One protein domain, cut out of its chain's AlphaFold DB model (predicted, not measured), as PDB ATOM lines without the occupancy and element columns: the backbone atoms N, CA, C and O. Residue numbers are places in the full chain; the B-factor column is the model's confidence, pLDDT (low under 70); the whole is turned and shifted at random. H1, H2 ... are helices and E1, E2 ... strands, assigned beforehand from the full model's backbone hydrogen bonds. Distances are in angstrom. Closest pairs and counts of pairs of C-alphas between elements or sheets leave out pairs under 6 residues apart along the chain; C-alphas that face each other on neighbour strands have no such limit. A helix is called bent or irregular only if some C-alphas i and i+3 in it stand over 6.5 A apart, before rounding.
ATOM      1  N   SER A  29     -31.053 -56.676  -0.821       92.31
ATOM      2  CA  SER A  29     -31.561 -56.914  -2.183       92.31
ATOM      3  C   SER A  29     -33.001 -56.407  -2.323       92.31
ATOM      4  O   SER A  29     -33.832 -56.610  -1.438       92.31
ATOM      5  N   ALA A  30     -33.314 -55.754  -3.446       91.81
ATOM      6  CA  ALA A  30     -34.644 -55.195  -3.672       91.81
ATOM      7  C   ALA A  30     -35.727 -56.292  -3.790       91.81
ATOM      8  O   ALA A  30     -35.485 -57.332  -4.413       91.81
ATOM      9  N   PRO A  31     -36.942 -56.060  -3.259       90.50
ATOM     10  CA  PRO A  31     -38.028 -57.028  -3.332       90.50
ATOM     11  C   PRO A  31     -38.517 -57.230  -4.773       90.50
ATOM     12  O   PRO A  31     -38.574 -56.306  -5.587       90.50
ATOM     13  N   GLU A  32     -38.926 -58.463  -5.076       87.62
ATOM     14  CA  GLU A  32     -39.372 -58.882  -6.411       87.62
ATOM     15  C   GLU A  32     -40.604 -58.107  -6.912       87.62
ATOM     16  O   GLU A  32     -40.711 -57.849  -8.113       87.62
ATOM     17  N   SER A  33     -41.499 -57.689  -6.006       87.56
ATOM     18  CA  SER A  33     -42.720 -56.931  -6.332       87.56
ATOM     19  C   SER A  33     -42.427 -55.601  -7.032       87.56
ATOM     20  O   SER A  33     -43.209 -55.160  -7.875       87.56
ATOM     21  N   LEU A  34     -41.279 -54.984  -6.742       90.94
ATOM     22  CA  LEU A  34     -40.911 -53.654  -7.233       90.94
ATOM     23  C   LEU A  34     -40.058 -53.679  -8.503       90.94
ATOM     24  O   LEU A  34     -39.761 -52.622  -9.064       90.94
ATOM     25  N   LYS A  35     -39.692 -54.860  -9.016       90.00
ATOM     26  CA  LYS A  35     -38.907 -54.983 -10.256       90.00
ATOM     27  C   LYS A  35     -39.489 -54.208 -11.444       90.00
ATOM     28  O   LYS A  35     -38.697 -53.566 -12.136       90.00
ATOM     29  N   PRO A  36     -40.816 -54.208 -11.702       91.81
ATOM     30  CA  PRO A  36     -41.386 -53.433 -12.804       91.81
ATOM     31  C   PRO A  36     -41.134 -51.928 -12.667       91.81
ATOM     32  O   PRO A  36     -40.807 -51.278 -13.655       91.81
ATOM     33  N   PHE A  37     -41.231 -51.387 -11.449       92.88
ATOM     34  CA  PHE A  37     -40.946 -49.980 -11.165       92.88
ATOM     35  C   PHE A  37     -39.457 -49.670 -11.341       92.88
ATOM     36  O   PHE A  37     -39.088 -48.779 -12.107       92.88
ATOM     37  N   LEU A  38     -38.589 -50.465 -10.710       93.81
ATOM     38  CA  LEU A  38     -37.136 -50.281 -10.746       93.81
ATOM     39  C   LEU A  38     -36.547 -50.438 -12.155       93.81
ATOM     40  O   LEU A  38     -35.531 -49.826 -12.475       93.81
ATOM     41  N   ALA A  39     -37.189 -51.212 -13.033       93.50
ATOM     42  CA  ALA A  39     -36.791 -51.329 -14.436       93.50
ATOM     43  C   ALA A  39     -36.943 -50.017 -15.228       93.50
ATOM     44  O   ALA A  39     -36.318 -49.869 -16.278       93.50
ATOM     45  N   THR A  40     -37.757 -49.072 -14.745       92.88
ATOM     46  CA  THR A  40     -37.960 -47.767 -15.394       92.88
ATOM     47  C   THR A  40     -36.945 -46.710 -14.967       92.88
ATOM     48  O   THR A  40     -36.778 -45.710 -15.663       92.88
ATOM     49  N   LEU A  41     -36.240 -46.943 -13.857       94.44
ATOM     50  CA  LEU A  41     -35.266 -46.014 -13.298       94.44
ATOM     51  C   LEU A  41     -33.883 -46.209 -13.936       94.44
ATOM     52  O   LEU A  41     -33.469 -47.322 -14.275       94.44
ATOM     53  N   SER A  42     -33.123 -45.120 -14.075       94.31
ATOM     54  CA  SER A  42     -31.737 -45.198 -14.550       94.31
ATOM     55  C   SER A  42     -30.831 -45.840 -13.502       94.31
ATOM     56  O   SER A  42     -30.761 -45.370 -12.368       94.31
ATOM     57  N   LYS A  43     -30.048 -46.839 -13.915       95.06
ATOM     58  CA  LYS A  43     -29.070 -47.552 -13.073       95.06
ATOM     59  C   LYS A  43     -27.874 -46.695 -12.643       95.06
ATOM     60  O   LYS A  43     -27.138 -47.082 -11.747       95.06
ATOM     61  N   SER A  44     -27.645 -45.552 -13.288       94.31
ATOM     62  CA  SER A  44     -26.535 -44.659 -12.937       94.31
ATOM     63  C   SER A  44     -26.775 -43.881 -11.647       94.31
ATOM     64  O   SER A  44     -25.823 -43.365 -11.073       94.31
ATOM     65  N   SER A  45     -28.026 -43.741 -11.218       95.88
ATOM     66  CA  SER A  45     -28.412 -42.778 -10.186       95.88
ATOM     67  C   SER A  45     -28.852 -43.468  -8.897       95.88
ATOM     68  O   SER A  45     -29.174 -44.657  -8.883       95.88
ATOM     69  N   VAL A  46     -28.861 -42.701  -7.810       96.69
ATOM     70  CA  VAL A  46     -29.423 -43.109  -6.516       96.69
ATOM     71  C   VAL A  46     -30.783 -42.449  -6.356       96.69
ATOM     72  O   VAL A  46     -30.933 -41.273  -6.689       96.69
ATOM     73  N   TYR A  47     -31.760 -43.186  -5.835       97.69
ATOM     74  CA  TYR A  47     -33.121 -42.702  -5.651       97.69
ATOM     75  C   TYR A  47     -33.546 -42.760  -4.193       97.69
ATOM     76  O   TYR A  47     -33.142 -43.655  -3.461       97.69
ATOM     77  N   ILE A  48     -34.400 -41.825  -3.787       97.06
ATOM     78  CA  ILE A  48     -35.108 -41.860  -2.503       97.06
ATOM     79  C   ILE A  48     -36.598 -41.764  -2.799       97.06
ATOM     80  O   ILE A  48     -37.032 -40.828  -3.474       97.06
ATOM     81  N   THR A  49     -37.381 -42.696  -2.268       96.62
ATOM     82  CA  THR A  49     -38.838 -42.691  -2.375       96.62
ATOM     83  C   THR A  49     -39.483 -42.492  -1.014       96.62
ATOM     84  O   THR A  49     -39.071 -43.078  -0.015       96.62
ATOM     85  N   HIS A  50     -40.496 -41.635  -0.963       94.19
ATOM     86  CA  HIS A  50     -41.340 -41.434   0.214       94.19
ATOM     87  C   HIS A  50     -42.702 -40.891  -0.216       94.19
ATOM     88  O   HIS A  50     -42.870 -40.419  -1.342       94.19
ATOM     89  N   ILE A  51     -43.676 -40.968   0.684       92.88
ATOM     90  CA  ILE A  51     -45.014 -40.427   0.461       92.88
ATOM     91  C   ILE A  51     -45.093 -39.020   1.042       92.88
ATOM     92  O   ILE A  51     -44.783 -38.808   2.211       92.88
ATOM     93  N   ASP A  52     -45.550 -38.070   0.231       92.69
ATOM     94  CA  ASP A  52     -45.884 -36.717   0.662       92.69
ATOM     95  C   ASP A  52     -47.347 -36.678   1.147       92.69
ATOM     96  O   ASP A  52     -48.253 -36.796   0.306       92.69
ATOM     97  N   PRO A  53     -47.596 -36.487   2.460       89.75
ATOM     98  CA  PRO A  53     -48.935 -36.504   3.043       89.75
ATOM     99  C   PRO A  53     -49.657 -35.147   2.977       89.75
ATOM    100  O   PRO A  53     -50.771 -35.029   3.487       89.75
ATOM    101  N   HIS A  54     -49.048 -34.096   2.412       89.69
ATOM    102  CA  HIS A  54     -49.655 -32.767   2.448       89.69
ATOM    103  C   HIS A  54     -50.940 -32.697   1.611       89.69
ATOM    104  O   HIS A  54     -51.004 -33.289   0.529       89.69
ATOM    105  N   GLU A 163     -49.100 -38.582  -2.218       92.56
ATOM    106  CA  GLU A 163     -48.394 -38.620  -3.499       92.56
ATOM    107  C   GLU A 163     -47.007 -39.235  -3.327       92.56
ATOM    108  O   GLU A 163     -46.284 -38.884  -2.395       92.56
ATOM    109  N   LEU A 164     -46.639 -40.149  -4.223       95.38
ATOM    110  CA  LEU A 164     -45.307 -40.734  -4.264       95.38
ATOM    111  C   LEU A 164     -44.302 -39.708  -4.782       95.38
ATOM    112  O   LEU A 164     -44.404 -39.226  -5.910       95.38
ATOM    113  N   VAL A 165     -43.289 -39.432  -3.971       96.31
ATOM    114  CA  VAL A 165     -42.163 -38.581  -4.332       96.31
ATOM    115  C   VAL A 165     -40.946 -39.443  -4.603       96.31
ATOM    116  O   VAL A 165     -40.503 -40.189  -3.734       96.31
ATOM    117  N   VAL A 166     -40.391 -39.307  -5.808       97.19
ATOM    118  CA  VAL A 166     -39.164 -39.979  -6.240       97.19
ATOM    119  C   VAL A 166     -38.096 -38.914  -6.437       97.19
ATOM    120  O   VAL A 166     -38.176 -38.081  -7.340       97.19
ATOM    121  N   ARG A 167     -37.098 -38.926  -5.562       96.75
ATOM    122  CA  ARG A 167     -35.918 -38.067  -5.650       96.75
ATOM    123  C   ARG A 167     -34.799 -38.825  -6.335       96.75
ATOM    124  O   ARG A 167     -34.680 -40.030  -6.132       96.75
ATOM    125  N   VAL A 168     -33.967 -38.119  -7.086       96.75
ATOM    126  CA  VAL A 168     -32.816 -38.661  -7.810       96.75
ATOM    127  C   VAL A 168     -31.550 -37.878  -7.471       96.75
ATOM    128  O   VAL A 168     -31.598 -36.669  -7.235       96.75
ATOM    129  N   SER A 169     -30.412 -38.566  -7.412       96.56
ATOM    130  CA  SER A 169     -29.105 -37.952  -7.188       96.56
ATOM    131  C   SER A 169     -28.752 -36.942  -8.285       96.56
ATOM    132  O   SER A 169     -28.948 -37.200  -9.474       96.56
ATOM    133  N   ARG A 170     -28.197 -35.792  -7.888       94.00
ATOM    134  CA  ARG A 170     -27.800 -34.705  -8.793       94.00
ATOM    135  C   ARG A 170     -26.291 -34.498  -8.790       94.00
ATOM    136  O   ARG A 170     -25.730 -34.155  -7.759       94.00
ATOM    137  N   ASP A 171     -25.648 -34.658  -9.943       91.69
ATOM    138  CA  ASP A 171     -24.189 -34.533 -10.105       91.69
ATOM    139  C   ASP A 171     -23.380 -35.582  -9.300       91.69
ATOM    140  O   ASP A 171     -22.218 -35.366  -8.955       91.69
ATOM    141  N   TRP A 172     -23.998 -36.727  -8.979       93.56
ATOM    142  CA  TRP A 172     -23.349 -37.939  -8.454       93.56
ATOM    143  C   TRP A 172     -24.175 -39.190  -8.765       93.56
ATOM    144  O   TRP A 172     -25.358 -39.108  -9.113       93.56
ATOM    145  N   SER A 173     -23.535 -40.348  -8.645       93.12
ATOM    146  CA  SER A 173     -24.003 -41.623  -9.180       93.12
ATOM    147  C   SER A 173     -24.041 -42.741  -8.136       93.12
ATOM    148  O   SER A 173     -23.499 -42.626  -7.035       93.12
ATOM    149  N   ALA A 174     -24.663 -43.864  -8.500       92.06
ATOM    150  CA  ALA A 174     -24.630 -45.087  -7.704       92.06
ATOM    151  C   ALA A 174     -23.191 -45.602  -7.503       92.06
ATOM    152  O   ALA A 174     -22.862 -46.101  -6.428       92.06
ATOM    153  N   GLU A 175     -22.306 -45.408  -8.484       90.00
ATOM    154  CA  GLU A 175     -20.894 -45.801  -8.384       90.00
ATOM    155  C   GLU A 175     -20.170 -45.044  -7.257       90.00
ATOM    156  O   GLU A 175     -19.380 -45.629  -6.517       90.00
ATOM    157  N   ASP A 176     -20.509 -43.772  -7.038       90.19
ATOM    158  CA  ASP A 176     -19.950 -42.971  -5.940       90.19
ATOM    159  C   ASP A 176     -20.385 -43.488  -4.553       90.19
ATOM    160  O   ASP A 176     -19.687 -43.307  -3.548       90.19
ATOM    161  N   LEU A 177     -21.541 -44.157  -4.484       89.50
ATOM    162  CA  LEU A 177     -22.102 -44.689  -3.243       89.50
ATOM    163  C   LEU A 177     -21.628 -46.118  -2.942       89.50
ATOM    164  O   LEU A 177     -21.309 -46.431  -1.793       89.50
ATOM    165  N   VAL A 178     -21.604 -46.994  -3.953       88.69
ATOM    166  CA  VAL A 178     -21.384 -48.444  -3.781       88.69
ATOM    167  C   VAL A 178     -20.243 -49.030  -4.628       88.69
ATOM    168  O   VAL A 178     -19.928 -50.220  -4.502       88.69
ATOM    169  N   GLY A 179     -19.591 -48.225  -5.465       82.00
ATOM    170  CA  GLY A 179     -18.485 -48.639  -6.335       82.00
ATOM    171  C   GLY A 179     -17.112 -48.639  -5.657       82.00
ATOM    172  O   GLY A 179     -16.349 -49.597  -5.806       82.00
ATOM    173  N   GLY A 180     -16.829 -47.608  -4.852       79.31
ATOM    174  CA  GLY A 180     -15.521 -47.355  -4.226       79.31
ATOM    175  C   GLY A 180     -15.078 -48.342  -3.132       79.31
ATOM    176  O   GLY A 180     -15.751 -49.322  -2.835       79.31
ATOM    177  N   GLU A 181     -13.921 -48.095  -2.504       73.88
ATOM    178  CA  GLU A 181     -13.411 -48.954  -1.415       73.88
ATOM    179  C   GLU A 181     -14.305 -48.921  -0.169       73.88
ATOM    180  O   GLU A 181     -14.563 -49.964   0.428       73.88
ATOM    181  N   LYS A 182     -14.807 -47.731   0.188       79.75
ATOM    182  CA  LYS A 182     -15.825 -47.535   1.225       79.75
ATOM    183  C   LYS A 182     -17.194 -47.507   0.558       79.75
ATOM    184  O   LYS A 182     -17.470 -46.595  -0.220       79.75
ATOM    185  N   LYS A 183     -18.023 -48.505   0.851       84.19
ATOM    186  CA  LYS A 183     -19.325 -48.725   0.206       84.19
ATOM    187  C   LYS A 183     -20.464 -48.507   1.191       84.19
ATOM    188  O   LYS A 183     -20.272 -48.678   2.392       84.19
ATOM    189  N   GLY A 184     -21.643 -48.161   0.675       83.88
ATOM    190  CA  GLY A 184     -22.865 -48.085   1.481       83.88
ATOM    191  C   GLY A 184     -22.700 -47.118   2.653       83.88
ATOM    192  O   GLY A 184     -22.221 -45.999   2.457       83.88
ATOM    193  N   GLY A 185     -23.022 -47.571   3.867       81.06
ATOM    194  CA  GLY A 185     -22.974 -46.778   5.104       81.06
ATOM    195  C   GLY A 185     -21.615 -46.139   5.423       81.06
ATOM    196  O   GLY A 185     -21.530 -45.119   6.115       81.06
ATOM    197  N   GLU A 186     -20.531 -46.695   4.884       82.06
ATOM    198  CA  GLU A 186     -19.176 -46.185   5.097       82.06
ATOM    199  C   GLU A 186     -18.760 -45.099   4.094       82.06
ATOM    200  O   GLU A 186     -17.759 -44.406   4.318       82.06
ATOM    201  N   SER A 187     -19.511 -44.929   3.000       88.31
ATOM    202  CA  SER A 187     -19.217 -43.936   1.965       88.31
ATOM    203  C   SER A 187     -19.369 -42.507   2.501       88.31
ATOM    204  O   SER A 187     -20.261 -42.185   3.290       88.31
ATOM    205  N   ALA A 188     -18.513 -41.598   2.028       87.94
ATOM    206  CA  ALA A 188     -18.650 -40.174   2.327       87.94
ATOM    207  C   ALA A 188     -19.976 -39.613   1.784       87.94
ATOM    208  O   ALA A 188     -20.606 -38.782   2.440       87.94
ATOM    209  N   PHE A 189     -20.428 -40.101   0.622       89.12
ATOM    210  CA  PHE A 189     -21.706 -39.713   0.018       89.12
ATOM    211  C   PHE A 189     -22.887 -40.155   0.878       89.12
ATOM    212  O   PHE A 189     -23.854 -39.409   1.016       89.12
ATOM    213  N   TRP A 190     -22.778 -41.314   1.531       90.81
ATOM    214  CA  TRP A 190     -23.789 -41.776   2.472       90.81
ATOM    215  C   TRP A 190     -23.963 -40.786   3.623       90.81
ATOM    216  O   TRP A 190     -25.028 -40.206   3.815       90.81
ATOM    217  N   LYS A 191     -22.874 -40.507   4.343       86.56
ATOM    218  CA  LYS A 191     -22.901 -39.649   5.537       86.56
ATOM    219  C   LYS A 191     -23.278 -38.202   5.238       86.56
ATOM    220  O   LYS A 191     -23.906 -37.560   6.070       86.56
ATOM    221  N   THR A 192     -22.880 -37.680   4.080       89.31
ATOM    222  CA  THR A 192     -23.059 -36.254   3.759       89.31
ATOM    223  C   THR A 192     -24.304 -35.963   2.930       89.31
ATOM    224  O   THR A 192     -24.923 -34.926   3.142       89.31
ATOM    225  N   ARG A 193     -24.693 -36.848   2.001       92.44
ATOM    226  CA  ARG A 193     -25.794 -36.595   1.053       92.44
ATOM    227  C   ARG A 193     -27.026 -37.433   1.337       92.44
ATOM    228  O   ARG A 193     -28.130 -36.898   1.294       92.44
ATOM    229  N   VAL A 194     -26.850 -38.725   1.616       93.25
ATOM    230  CA  VAL A 194     -27.967 -39.632   1.917       93.25
ATOM    231  C   VAL A 194     -28.547 -39.312   3.288       93.25
ATOM    232  O   VAL A 194     -29.725 -38.977   3.371       93.25
ATOM    233  N   MET A 195     -27.726 -39.318   4.341       91.69
ATOM    234  CA  MET A 195     -28.195 -39.077   5.710       91.69
ATOM    235  C   MET A 195     -28.863 -37.710   5.867       91.69
ATOM    236  O   MET A 195     -29.894 -37.621   6.516       91.69
ATOM    237  N   ALA A 196     -28.330 -36.668   5.220       90.69
ATOM    238  CA  ALA A 196     -28.939 -35.336   5.216       90.69
ATOM    239  C   ALA A 196     -30.284 -35.302   4.469       90.69
ATOM    240  O   ALA A 196     -31.183 -34.553   4.826       90.69
ATOM    241  N   ALA A 197     -30.447 -36.118   3.426       92.19
ATOM    242  CA  ALA A 197     -31.667 -36.148   2.631       92.19
ATOM    243  C   ALA A 197     -32.812 -36.921   3.277       92.19
ATOM    244  O   ALA A 197     -33.963 -36.656   2.921       92.19
ATOM    245  N   VAL A 198     -32.503 -37.861   4.169       90.50
ATOM    246  CA  VAL A 198     -33.501 -38.701   4.842       90.50
ATOM    247  C   VAL A 198     -33.906 -38.176   6.218       90.50
ATOM    248  O   VAL A 198     -34.694 -38.828   6.894       90.50
ATOM    249  N   GLN A 199     -33.402 -37.010   6.637       86.06
ATOM    250  CA  GLN A 199     -33.798 -36.377   7.898       86.06
ATOM    251  C   GLN A 199     -35.281 -35.989   7.886       86.06
ATOM    252  O   GLN A 199     -35.839 -35.619   6.848       86.06
ATOM    253  N   MET A 200     -35.922 -36.047   9.055       77.31
ATOM    254  CA  MET A 200     -37.359 -35.782   9.198       77.31
ATOM    255  C   MET A 200     -37.771 -34.363   8.803       77.31
ATOM    256  O   MET A 200     -38.848 -34.172   8.241       77.31
ATOM    257  N   ASP A 201     -36.926 -33.366   9.058       80.00
ATOM    258  CA  ASP A 201     -37.166 -31.980   8.650       80.00
ATOM    259  C   ASP A 201     -37.151 -31.822   7.121       80.00
ATOM    260  O   ASP A 201     -37.843 -30.961   6.572       80.00
ATOM    261  N   VAL A 202     -36.383 -32.664   6.425       85.81
ATOM    262  CA  VAL A 202     -36.326 -32.701   4.967       85.81
ATOM    263  C   VAL A 202     -37.513 -33.479   4.419       85.81
ATOM    264  O   VAL A 202     -38.289 -32.902   3.668       85.81
ATOM    265  N   ILE A 203     -37.706 -34.741   4.815       85.50
ATOM    266  CA  ILE A 203     -38.806 -35.597   4.328       85.50
ATOM    267  C   ILE A 203     -40.180 -34.997   4.646       85.50
ATOM    268  O   ILE A 203     -41.128 -35.163   3.884       85.50
ATOM    269  N   GLY A 204     -40.293 -34.257   5.751       81.44
ATOM    270  CA  GLY A 204     -41.521 -33.581   6.147       81.44
ATOM    271  C   GLY A 204     -41.921 -32.401   5.259       81.44
ATOM    272  O   GLY A 204     -42.960 -31.807   5.525       81.44
ATOM    273  N   LYS A 205     -41.140 -32.024   4.238       87.50
ATOM    274  CA  LYS A 205     -41.512 -30.990   3.258       87.50
ATOM    275  C   LYS A 205     -42.257 -31.616   2.080       87.50
ATOM    276  O   LYS A 205     -42.049 -32.772   1.734       87.50
ATOM    277  N   THR A 206     -43.103 -30.830   1.412       89.81
ATOM    278  CA  THR A 206     -43.760 -31.306   0.185       89.81
ATOM    279  C   THR A 206     -42.743 -31.593  -0.918       89.81
ATOM    280  O   THR A 206     -41.736 -30.889  -1.032       89.81
ATOM    281  N   GLY A 207     -43.035 -32.575  -1.776       88.12
ATOM    282  CA  GLY A 207     -42.096 -33.096  -2.769       88.12
ATOM    283  C   GLY A 207     -41.403 -32.023  -3.611       88.12
ATOM    284  O   GLY A 207     -40.187 -32.057  -3.771       88.12
ATOM    285  N   TYR A 208     -42.140 -31.008  -4.079       90.12
ATOM    286  CA  TYR A 208     -41.574 -29.941  -4.919       90.12
ATOM    287  C   TYR A 208     -40.503 -29.090  -4.208       90.12
ATOM    288  O   TYR A 208     -39.622 -28.536  -4.860       90.12
ATOM    289  N   LEU A 209     -40.540 -29.001  -2.875       91.00
ATOM    290  CA  LEU A 209     -39.555 -28.263  -2.075       91.00
ATOM    291  C   LEU A 209     -38.303 -29.090  -1.734       91.00
ATOM    292  O   LEU A 209     -37.408 -28.584  -1.063       91.00
ATOM    293  N   LEU A 210     -38.232 -30.349  -2.181       92.00
ATOM    294  CA  LEU A 210     -37.111 -31.256  -1.905       92.00
ATOM    295  C   LEU A 210     -35.994 -31.192  -2.948       92.00
ATOM    296  O   LEU A 210     -34.962 -31.845  -2.780       92.00
ATOM    297  N   MET A 211     -36.195 -30.422  -4.019       91.25
ATOM    298  CA  MET A 211     -35.147 -30.132  -4.991       91.25
ATOM    299  C   MET A 211     -34.071 -29.263  -4.339       91.25
ATOM    300  O   MET A 211     -34.364 -28.279  -3.659       91.25
ATOM    301  N   GLY A 212     -32.812 -29.606  -4.572       89.69
ATOM    302  CA  GLY A 212     -31.684 -28.916  -3.972       89.69
ATOM    303  C   GLY A 212     -30.386 -29.123  -4.737       89.69
ATOM    304  O   GLY A 212     -30.364 -29.372  -5.946       89.69
ATOM    305  N   LYS A 213     -29.279 -28.973  -4.007       89.50
ATOM    306  CA  LYS A 213     -27.929 -29.102  -4.560       89.50
ATOM    307  C   LYS A 213     -27.594 -30.548  -4.926       89.50
ATOM    308  O   LYS A 213     -27.081 -30.785  -6.008       89.50
ATOM    309  N   ASP A 214     -27.895 -31.489  -4.035       92.94
ATOM    310  CA  ASP A 214     -27.474 -32.891  -4.170       92.94
ATOM    311  C   ASP A 214     -28.581 -33.820  -4.690       92.94
ATOM    312  O   ASP A 214     -28.307 -34.970  -5.048       92.94
ATOM    313  N   TRP A 215     -29.820 -33.326  -4.728       95.62
ATOM    314  CA  TRP A 215     -31.014 -34.094  -5.064       95.62
ATOM    315  C   TRP A 215     -31.943 -33.288  -5.961       95.62
ATOM    316  O   TRP A 215     -32.171 -32.103  -5.718       95.62
ATOM    317  N   ASP A 216     -32.510 -33.956  -6.954       95.12
ATOM    318  CA  ASP A 216     -33.571 -33.439  -7.814       95.12
ATOM    319  C   ASP A 216     -34.790 -34.372  -7.758       95.12
ATOM    320  O   ASP A 216     -34.762 -35.405  -7.080       95.12
ATOM    321  N   LEU A 217     -35.872 -34.018  -8.444       95.62
ATOM    322  CA  LEU A 217     -37.043 -34.875  -8.607       95.62
ATOM    323  C   LEU A 217     -37.001 -35.607  -9.944       95.62
ATOM    324  O   LEU A 217     -36.832 -34.999 -11.000       95.62
ATOM    325  N   ASP A 218     -37.239 -36.916  -9.908       96.31
ATOM    326  CA  ASP A 218     -37.459 -37.685 -11.127       96.31
ATOM    327  C   ASP A 218     -38.942 -37.643 -11.501       96.31
ATOM    328  O   ASP A 218     -39.730 -38.510 -11.126       96.31
ATOM    329  N   PHE A 219     -39.337 -36.618 -12.260       96.12
ATOM    330  CA  PHE A 219     -40.729 -36.446 -12.685       96.12
ATOM    331  C   PHE A 219     -41.268 -37.639 -13.484       96.12
ATOM    332  O   PHE A 219     -42.452 -37.953 -13.378       96.12
ATOM    333  N   ALA A 220     -40.430 -38.311 -14.281       95.44
ATOM    334  CA  ALA A 220     -40.860 -39.484 -15.038       95.44
ATOM    335  C   ALA A 220     -41.080 -40.677 -14.099       95.44
ATOM    336  O   ALA A 220     -42.140 -41.307 -14.149       95.44
ATOM    337  N   GLY A 221     -40.127 -40.924 -13.195       95.19
ATOM    338  CA  GLY A 221     -40.242 -41.933 -12.143       95.19
ATOM    339  C   GLY A 221     -41.458 -41.707 -11.241       95.19
ATOM    340  O   GLY A 221     -42.174 -42.655 -10.932       95.19
ATOM    341  N   MET A 222     -41.767 -40.455 -10.889       96.06
ATOM    342  CA  MET A 222     -42.956 -40.100 -10.103       96.06
ATOM    343  C   MET A 222     -44.261 -40.425 -10.835       96.06
ATOM    344  O   MET A 222     -45.161 -41.007 -10.238       96.06
ATOM    345  N   VAL A 223     -44.368 -40.101 -12.129       95.88
ATOM    346  CA  VAL A 223     -45.563 -40.425 -12.931       95.88
ATOM    347  C   VAL A 223     -45.763 -41.933 -13.033       95.88
ATOM    348  O   VAL A 223     -46.870 -42.426 -12.815       95.88
ATOM    349  N   VAL A 224     -44.697 -42.670 -13.351       94.75
ATOM    350  CA  VAL A 224     -44.746 -44.130 -13.487       94.75
ATOM    351  C   VAL A 224     -45.064 -44.792 -12.149       94.75
ATOM    352  O   VAL A 224     -45.989 -45.597 -12.073       94.75
ATOM    353  N   GLY A 225     -44.336 -44.429 -11.093       94.19
ATOM    354  CA  GLY A 225     -44.506 -45.002  -9.763       94.19
ATOM    355  C   GLY A 225     -45.890 -44.714  -9.191       94.19
ATOM    356  O   GLY A 225     -46.552 -45.628  -8.711       94.19
ATOM    357  N   GLN A 226     -46.386 -43.480  -9.319       94.94
ATOM    358  CA  GLN A 226     -47.730 -43.150  -8.852       94.94
ATOM    359  C   GLN A 226     -48.803 -43.933  -9.614       94.94
ATOM    360  O   GLN A 226     -49.740 -44.428  -8.996       94.94
ATOM    361  N   LYS A 227     -48.656 -44.098 -10.934       93.81
ATOM    362  CA  LYS A 227     -49.586 -44.911 -11.723       93.81
ATOM    363  C   LYS A 227     -49.601 -46.370 -11.252       93.81
ATOM    364  O   LYS A 227     -50.676 -46.938 -11.107       93.81
ATOM    365  N   MET A 228     -48.434 -46.953 -10.965       93.00
ATOM    366  CA  MET A 228     -48.333 -48.321 -10.434       93.00
ATOM    367  C   MET A 228     -48.942 -48.468  -9.038       93.00
ATOM    368  O   MET A 228     -49.421 -49.545  -8.701       93.00
ATOM    369  N   VAL A 229     -48.930 -47.406  -8.233       92.06
ATOM    370  CA  VAL A 229     -49.594 -47.371  -6.922       92.06
ATOM    371  C   VAL A 229     -51.114 -47.225  -7.055       92.06
ATOM    372  O   VAL A 229     -51.865 -47.782  -6.258       92.06
ATOM    373  N   ASP A 230     -51.587 -46.483  -8.058       91.12
ATOM    374  CA  ASP A 230     -53.022 -46.278  -8.297       91.12
ATOM    375  C   ASP A 230     -53.710 -47.494  -8.944       91.12
ATOM    376  O   ASP A 230     -54.932 -47.648  -8.855       91.12
ATOM    377  N   GLU A 231     -52.951 -48.336  -9.648       89.81
ATOM    378  CA  GLU A 231     -53.469 -49.528 -10.315       89.81
ATOM    379  C   GLU A 231     -53.952 -50.579  -9.298       89.81
ATOM    380  O   GLU A 231     -53.293 -50.896  -8.308       89.81
ATOM    381  N   LYS A 232     -55.135 -51.163  -9.543       76.88
ATOM    382  CA  LYS A 232     -55.697 -52.207  -8.672       76.88
ATOM    383  C   LYS A 232     -54.808 -53.452  -8.698       76.88
ATOM    384  O   LYS A 232     -54.654 -54.067  -9.748       76.88
ATOM    385  N   GLY A 233     -54.292 -53.845  -7.533       76.44
ATOM    386  CA  GLY A 233     -53.325 -54.943  -7.418       76.44
ATOM    387  C   GLY A 233     -51.893 -54.543  -7.789       76.44
ATOM    388  O   GLY A 233     -51.057 -55.422  -7.976       76.44
ATOM    389  N   GLY A 234     -51.632 -53.240  -7.920       83.06
ATOM    390  CA  GLY A 234     -50.303 -52.680  -8.090       83.06
ATOM    391  C   GLY A 234     -49.517 -52.597  -6.780       83.06
ATOM    392  O   GLY A 234     -49.791 -53.300  -5.806       83.06
ATOM    393  N   ILE A 235     -48.509 -51.730  -6.773       87.75
ATOM    394  CA  ILE A 235     -47.553 -51.593  -5.671       87.75
ATOM    395  C   ILE A 235     -48.220 -50.889  -4.485       87.75
ATOM    396  O   ILE A 235     -48.847 -49.841  -4.647       87.75
ATOM    397  N   LYS A 236     -48.058 -51.419  -3.270       89.31
ATOM    398  CA  LYS A 236     -48.550 -50.745  -2.061       89.31
ATOM    399  C   LYS A 236     -47.714 -49.502  -1.760       89.31
ATOM    400  O   LYS A 236     -46.491 -49.538  -1.864       89.31
ATOM    401  N   MET A 237     -48.358 -48.417  -1.316       87.44
ATOM    402  CA  MET A 237     -47.649 -47.185  -0.931       87.44
ATOM    403  C   MET A 237     -46.579 -47.433   0.136       87.44
ATOM    404  O   MET A 237     -45.514 -46.829   0.068       87.44
ATOM    405  N   ASP A 238     -46.834 -48.332   1.085       86.62
ATOM    406  CA  ASP A 238     -45.884 -48.632   2.157       86.62
ATOM    407  C   ASP A 238     -44.616 -49.332   1.646       86.62
ATOM    408  O   ASP A 238     -43.529 -49.028   2.125       86.62
ATOM    409  N   GLU A 239     -44.711 -50.148   0.586       88.75
ATOM    410  CA  GLU A 239     -43.552 -50.821  -0.032       88.75
ATOM    411  C   GLU A 239     -42.577 -49.845  -0.708       88.75
ATOM    412  O   GLU A 239     -41.441 -50.205  -1.008       88.75
ATOM    413  N   VAL A 240     -42.995 -48.605  -0.959       91.12
ATOM    414  CA  VAL A 240     -42.148 -47.558  -1.550       91.12
ATOM    415  C   VAL A 240     -41.912 -46.393  -0.595       91.12
ATOM    416  O   VAL A 240     -41.130 -45.493  -0.908       91.12
ATOM    417  N   ASN A 241     -42.564 -46.375   0.566       93.06
ATOM    418  CA  ASN A 241     -42.461 -45.259   1.486       93.06
ATOM    419  C   ASN A 241     -41.213 -45.373   2.359       93.06
ATOM    420  O   ASN A 241     -41.133 -46.243   3.219       93.06
ATOM    421  N   GLY A 242     -40.286 -44.434   2.205       91.81
ATOM    422  CA  GLY A 242     -39.143 -44.330   3.098       91.81
ATOM    423  C   GLY A 242     -37.976 -45.234   2.706       91.81
ATOM    424  O   GLY A 242     -37.309 -45.795   3.572       91.81
ATOM    425  N   LYS A 243     -37.744 -45.391   1.398       95.38
ATOM    426  CA  LYS A 243     -36.739 -46.313   0.861       95.38
ATOM    427  C   LYS A 243     -35.723 -45.586  -0.011       95.38
ATOM    428  O   LYS A 243     -36.055 -44.640  -0.728       95.38
ATOM    429  N   LEU A 244     -34.472 -46.019   0.060       96.19
ATOM    430  CA  LEU A 244     -33.396 -45.600  -0.830       96.19
ATOM    431  C   LEU A 244     -33.074 -46.737  -1.792       96.19
ATOM    432  O   LEU A 244     -32.945 -47.875  -1.365       96.19
ATOM    433  N   TRP A 245     -32.890 -46.418  -3.069       96.56
ATOM    434  CA  TRP A 245     -32.630 -47.383  -4.132       96.56
ATOM    435  C   TRP A 245     -31.354 -47.025  -4.871       96.56
ATOM    436  O   TRP A 245     -31.150 -45.871  -5.257       96.56
ATOM    437  N   CYS A 246     -30.513 -48.011  -5.147       95.38
ATOM    438  CA  CYS A 246     -29.409 -47.836  -6.082       95.38
ATOM    439  C   CYS A 246     -29.089 -49.141  -6.805       95.38
ATOM    440  O   CYS A 246     -29.430 -50.236  -6.356       95.38
ATOM    441  N   TRP A 247     -28.453 -49.018  -7.966       94.50
ATOM    442  CA  TRP A 247     -27.942 -50.173  -8.684       94.50
ATOM    443  C   TRP A 247     -26.565 -50.534  -8.140       94.50
ATOM    444  O   TRP A 247     -25.650 -49.709  -8.143       94.50
ATOM    445  N   TRP A 248     -26.402 -51.776  -7.700       91.94
ATOM    446  CA  TRP A 248     -25.136 -52.292  -7.208       91.94
ATOM    447  C   TRP A 248     -24.596 -53.354  -8.157       91.94
ATOM    448  O   TRP A 248     -25.317 -54.234  -8.615       91.94
ATOM    449  N   THR A 249     -23.300 -53.271  -8.462       88.81
ATOM    450  CA  THR A 249     -22.610 -54.288  -9.261       88.81
ATOM    451  C   THR A 249     -21.571 -54.993  -8.384       88.81
ATOM    452  O   THR A 249     -20.611 -54.346  -7.945       88.81
ATOM    453  N   PRO A 250     -21.740 -56.298  -8.090       83.38
ATOM    454  CA  PRO A 250     -20.749 -57.059  -7.341       83.38
ATOM    455  C   PRO A 250     -19.464 -57.228  -8.158       83.38
ATOM    456  O   PRO A 250     -19.457 -57.119  -9.383       83.38
ATOM    457  N   LYS A 251     -18.350 -57.551  -7.484       77.94
ATOM    458  CA  LYS A 251     -17.071 -57.822  -8.174       77.94
ATOM    459  C   LYS A 251     -17.143 -59.063  -9.068       77.94
ATOM    460  O   LYS A 251     -16.376 -59.173 -10.021       77.94
ATOM    461  N   VAL A 252     -18.029 -60.003  -8.736       70.75
ATOM    462  CA  VAL A 252     -18.252 -61.247  -9.471       70.75
ATOM    463  C   VAL A 252     -19.761 -61.484  -9.558       70.75
ATOM    464  O   VAL A 252     -20.380 -61.849  -8.565       70.75
ATOM    465  N   GLY A 253     -20.359 -61.277 -10.732       75.94
ATOM    466  CA  GLY A 253     -21.789 -61.515 -10.963       75.94
ATOM    467  C   GLY A 253     -22.463 -60.442 -11.813       75.94
ATOM    468  O   GLY A 253     -21.818 -59.510 -12.295       75.94
ATOM    469  N   ALA A 254     -23.772 -60.596 -12.011       82.25
ATOM    470  CA  ALA A 254     -24.612 -59.551 -12.584       82.25
ATOM    471  C   ALA A 254     -24.967 -58.521 -11.501       82.25
ATOM    472  O   ALA A 254     -25.094 -58.880 -10.333       82.25
ATOM    473  N   GLY A 255     -25.118 -57.253 -11.888       87.12
ATOM    474  CA  GLY A 255     -25.619 -56.230 -10.973       87.12
ATOM    475  C   GLY A 255     -27.083 -56.453 -10.599       87.12
ATOM    476  O   GLY A 255     -27.842 -57.056 -11.365       87.12
ATOM    477  N   GLU A 256     -27.471 -55.932  -9.444       92.56
ATOM    478  CA  GLU A 256     -28.829 -55.988  -8.915       92.56
ATOM    479  C   GLU A 256     -29.254 -54.632  -8.335       92.56
ATOM    480  O   GLU A 256     -28.428 -53.766  -8.038       92.56
ATOM    481  N   TRP A 257     -30.565 -54.439  -8.195       94.81
ATOM    482  CA  TRP A 257     -31.093 -53.316  -7.430       94.81
ATOM    483  C   TRP A 257     -31.005 -53.643  -5.946       94.81
ATOM    484  O   TRP A 257     -31.441 -54.711  -5.518       94.81
ATOM    485  N   VAL A 258     -30.485 -52.696  -5.176       94.56
ATOM    486  CA  VAL A 258     -30.414 -52.786  -3.723       94.56
ATOM    487  C   VAL A 258     -31.216 -51.657  -3.089       94.56
ATOM    488  O   VAL A 258     -31.376 -50.580  -3.676       94.56
ATOM    489  N   VAL A 259     -31.745 -51.933  -1.904       95.62
ATOM    490  CA  VAL A 259     -32.641 -51.067  -1.150       95.62
ATOM    491  C   VAL A 259     -32.114 -50.846   0.255       95.62
ATOM    492  O   VAL A 259     -31.568 -51.753   0.870       95.62
ATOM    493  N   TRP A 260     -32.302 -49.645   0.779       94.94
ATOM    494  CA  TRP A 260     -32.185 -49.380   2.205       94.94
ATOM    495  C   TRP A 260     -33.493 -48.793   2.720       94.94
ATOM    496  O   TRP A 260     -33.967 -47.776   2.207       94.94
ATOM    497  N   ASP A 261     -34.077 -49.444   3.721       93.44
ATOM    498  CA  ASP A 261     -35.282 -48.975   4.393       93.44
ATOM    499  C   ASP A 261     -34.898 -48.062   5.557       93.44
ATOM    500  O   ASP A 261     -34.750 -48.479   6.707       93.44
ATOM    501  N   PHE A 262     -34.703 -46.784   5.246       90.62
ATOM    502  CA  PHE A 262     -34.337 -45.811   6.267       90.62
ATOM    503  C   PHE A 262     -35.490 -45.521   7.227       90.62
ATOM    504  O   PHE A 262     -35.252 -45.013   8.318       90.62
ATOM    505  N   ARG A 263     -36.739 -45.816   6.846       85.62
ATOM    506  CA  ARG A 263     -37.890 -45.612   7.725       85.62
ATOM    507  C   ARG A 263     -37.914 -46.643   8.844       85.62
ATOM    508  O   ARG A 263     -38.120 -46.271   9.997       85.62
ATOM    509  N   ARG A 264     -37.636 -47.900   8.507       87.62
ATOM    510  CA  ARG A 264     -37.421 -48.980   9.471       87.62
ATOM    511  C   ARG A 264     -36.181 -48.719  10.322       87.62
ATOM    512  O   ARG A 264     -36.261 -48.753  11.544       87.62
ATOM    513  N   ASP A 265     -35.050 -48.428   9.680       84.44
ATOM    514  CA  ASP A 265     -33.750 -48.420  10.358       84.44
ATOM    515  C   ASP A 265     -33.494 -47.162  11.204       84.44
ATOM    516  O   ASP A 265     -32.765 -47.239  12.191       84.44
ATOM    517  N   LEU A 266     -34.051 -45.999  10.832       81.31
ATOM    518  CA  LEU A 266     -33.845 -44.744  11.573       81.31
ATOM    519  C   LEU A 266     -35.018 -44.361  12.475       81.31
ATOM    520  O   LEU A 266     -34.806 -43.634  13.441       81.31
ATOM    521  N   TYR A 267     -36.236 -44.790  12.139       79.75
ATOM    522  CA  TYR A 267     -37.460 -44.325  12.801       79.75
ATOM    523  C   TYR A 267     -38.293 -45.457  13.410       79.75
ATOM    524  O   TYR A 267     -39.446 -45.223  13.756       79.75
ATOM    525  N   GLY A 268     -37.758 -46.682  13.487       73.69
ATOM    526  CA  GLY A 268     -38.391 -47.795  14.205       73.69
ATOM    527  C   GLY A 268     -39.705 -48.307  13.604       73.69
ATOM    528  O   GLY A 268     -40.350 -49.182  14.180       73.69
TER     529      GLY A 268
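AT A GLANCE: This is residues 29 to 54 and 163 to 268 of the 366 residues of an uncharacterized protein of Microthyrium microscopicum (UniProt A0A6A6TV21). A strongly twisted sheet of five antiparallel strands forms the core, with H6 packed over E2 on one face and H7 on that same face. H2 and H5 lie on the opposite face, while H3 and H4, between them along the chain, only graze the sheet, as do H1 and H8. The printed part has 132 residues with eight named helices and five named strands, in the chain order H1 E1 E2 H2 H3 H4 H5 E3 H6 H7 E4 E5 H8; the sheet's order is E3 E2 E1 E4 E5, and the class is mixed, helices and strands. It is compact, with a radius of gyration of the C-alphas of 14.0 A and spans of 41 by 32 by 29 A.

IN THESE COORDINATES: The strands are E1, residues 46 to 52, 19.1 A long, from C-alpha 46 at (-29.423, -43.109, -6.516); E2, residues 163 to 169, 19.6 A; E3, residues 215 to 217; E4, residues 243 to 248, 15.3 A; and E5, residues 256 to 261, 16.4 A. The longer helices are H6, residues 219 to 230, 16.3 A, and H3, residues 188 to 197, 13.6 A. The others are H1, residues 32 to 38, H2, residues 174 to 178, H4, residues 200 to 203, H5, residues 207 to 210, H7, residues 237 to 240, and H8, residues 262 to 267, whose C-alpha 267 is at (-37.460, -44.325, 12.801). H1 is irregular: C-alphas 33 and 36 are 7.5 A apart.

HOW THE PARTS SIT: Inner strand E1 is antiparallel to E2, with N 165 and O 50 at 2.8 A, and to E4, with N 47 and O 245 at 2.8 A. Edge strand E3 pairs with E2 through N 168 and O 216, 2.8 A. E4 and edge strand E5 form a hairpin, with N 244 and O 260 at 2.8 A. H6 has a height over the sheet of 7.9 A and runs slantwise to the strands, at 34 degrees to E2 on the local plane; the closest C-alphas of H6 and E2 are those of Met 222 and Val 166, 5.4 A. H1 and residues 224 to 228 of H6 only just touch, with 3 pairs of C-alphas within 8 A, the closest Phe 37 and Gly 225, 6.3 A. H2 and H3 touch, closest at the C-alphas of Leu 177 and Phe 189, 6.0 A. Every O i to N i+4 pair is within hydrogen-bond range in H2, H6 and H8, against 4 of 6 in H3 and 1 of 3 in H1, where 3 of 4 O i to N i+3 pairs are; H4, H5 and H7 are too short for such an i+4 pair.

THE WHOLE: The C-alphas farthest apart are those of His 54 and Val 252, 44.0 A. Residues 55 to 162 are cut out, and C-alphas 54 and 163 are 8.4 A apart across the cut. No link printed whole is long. The mean pLDDT of the printed part is 90.0, and no printed residue is under 70.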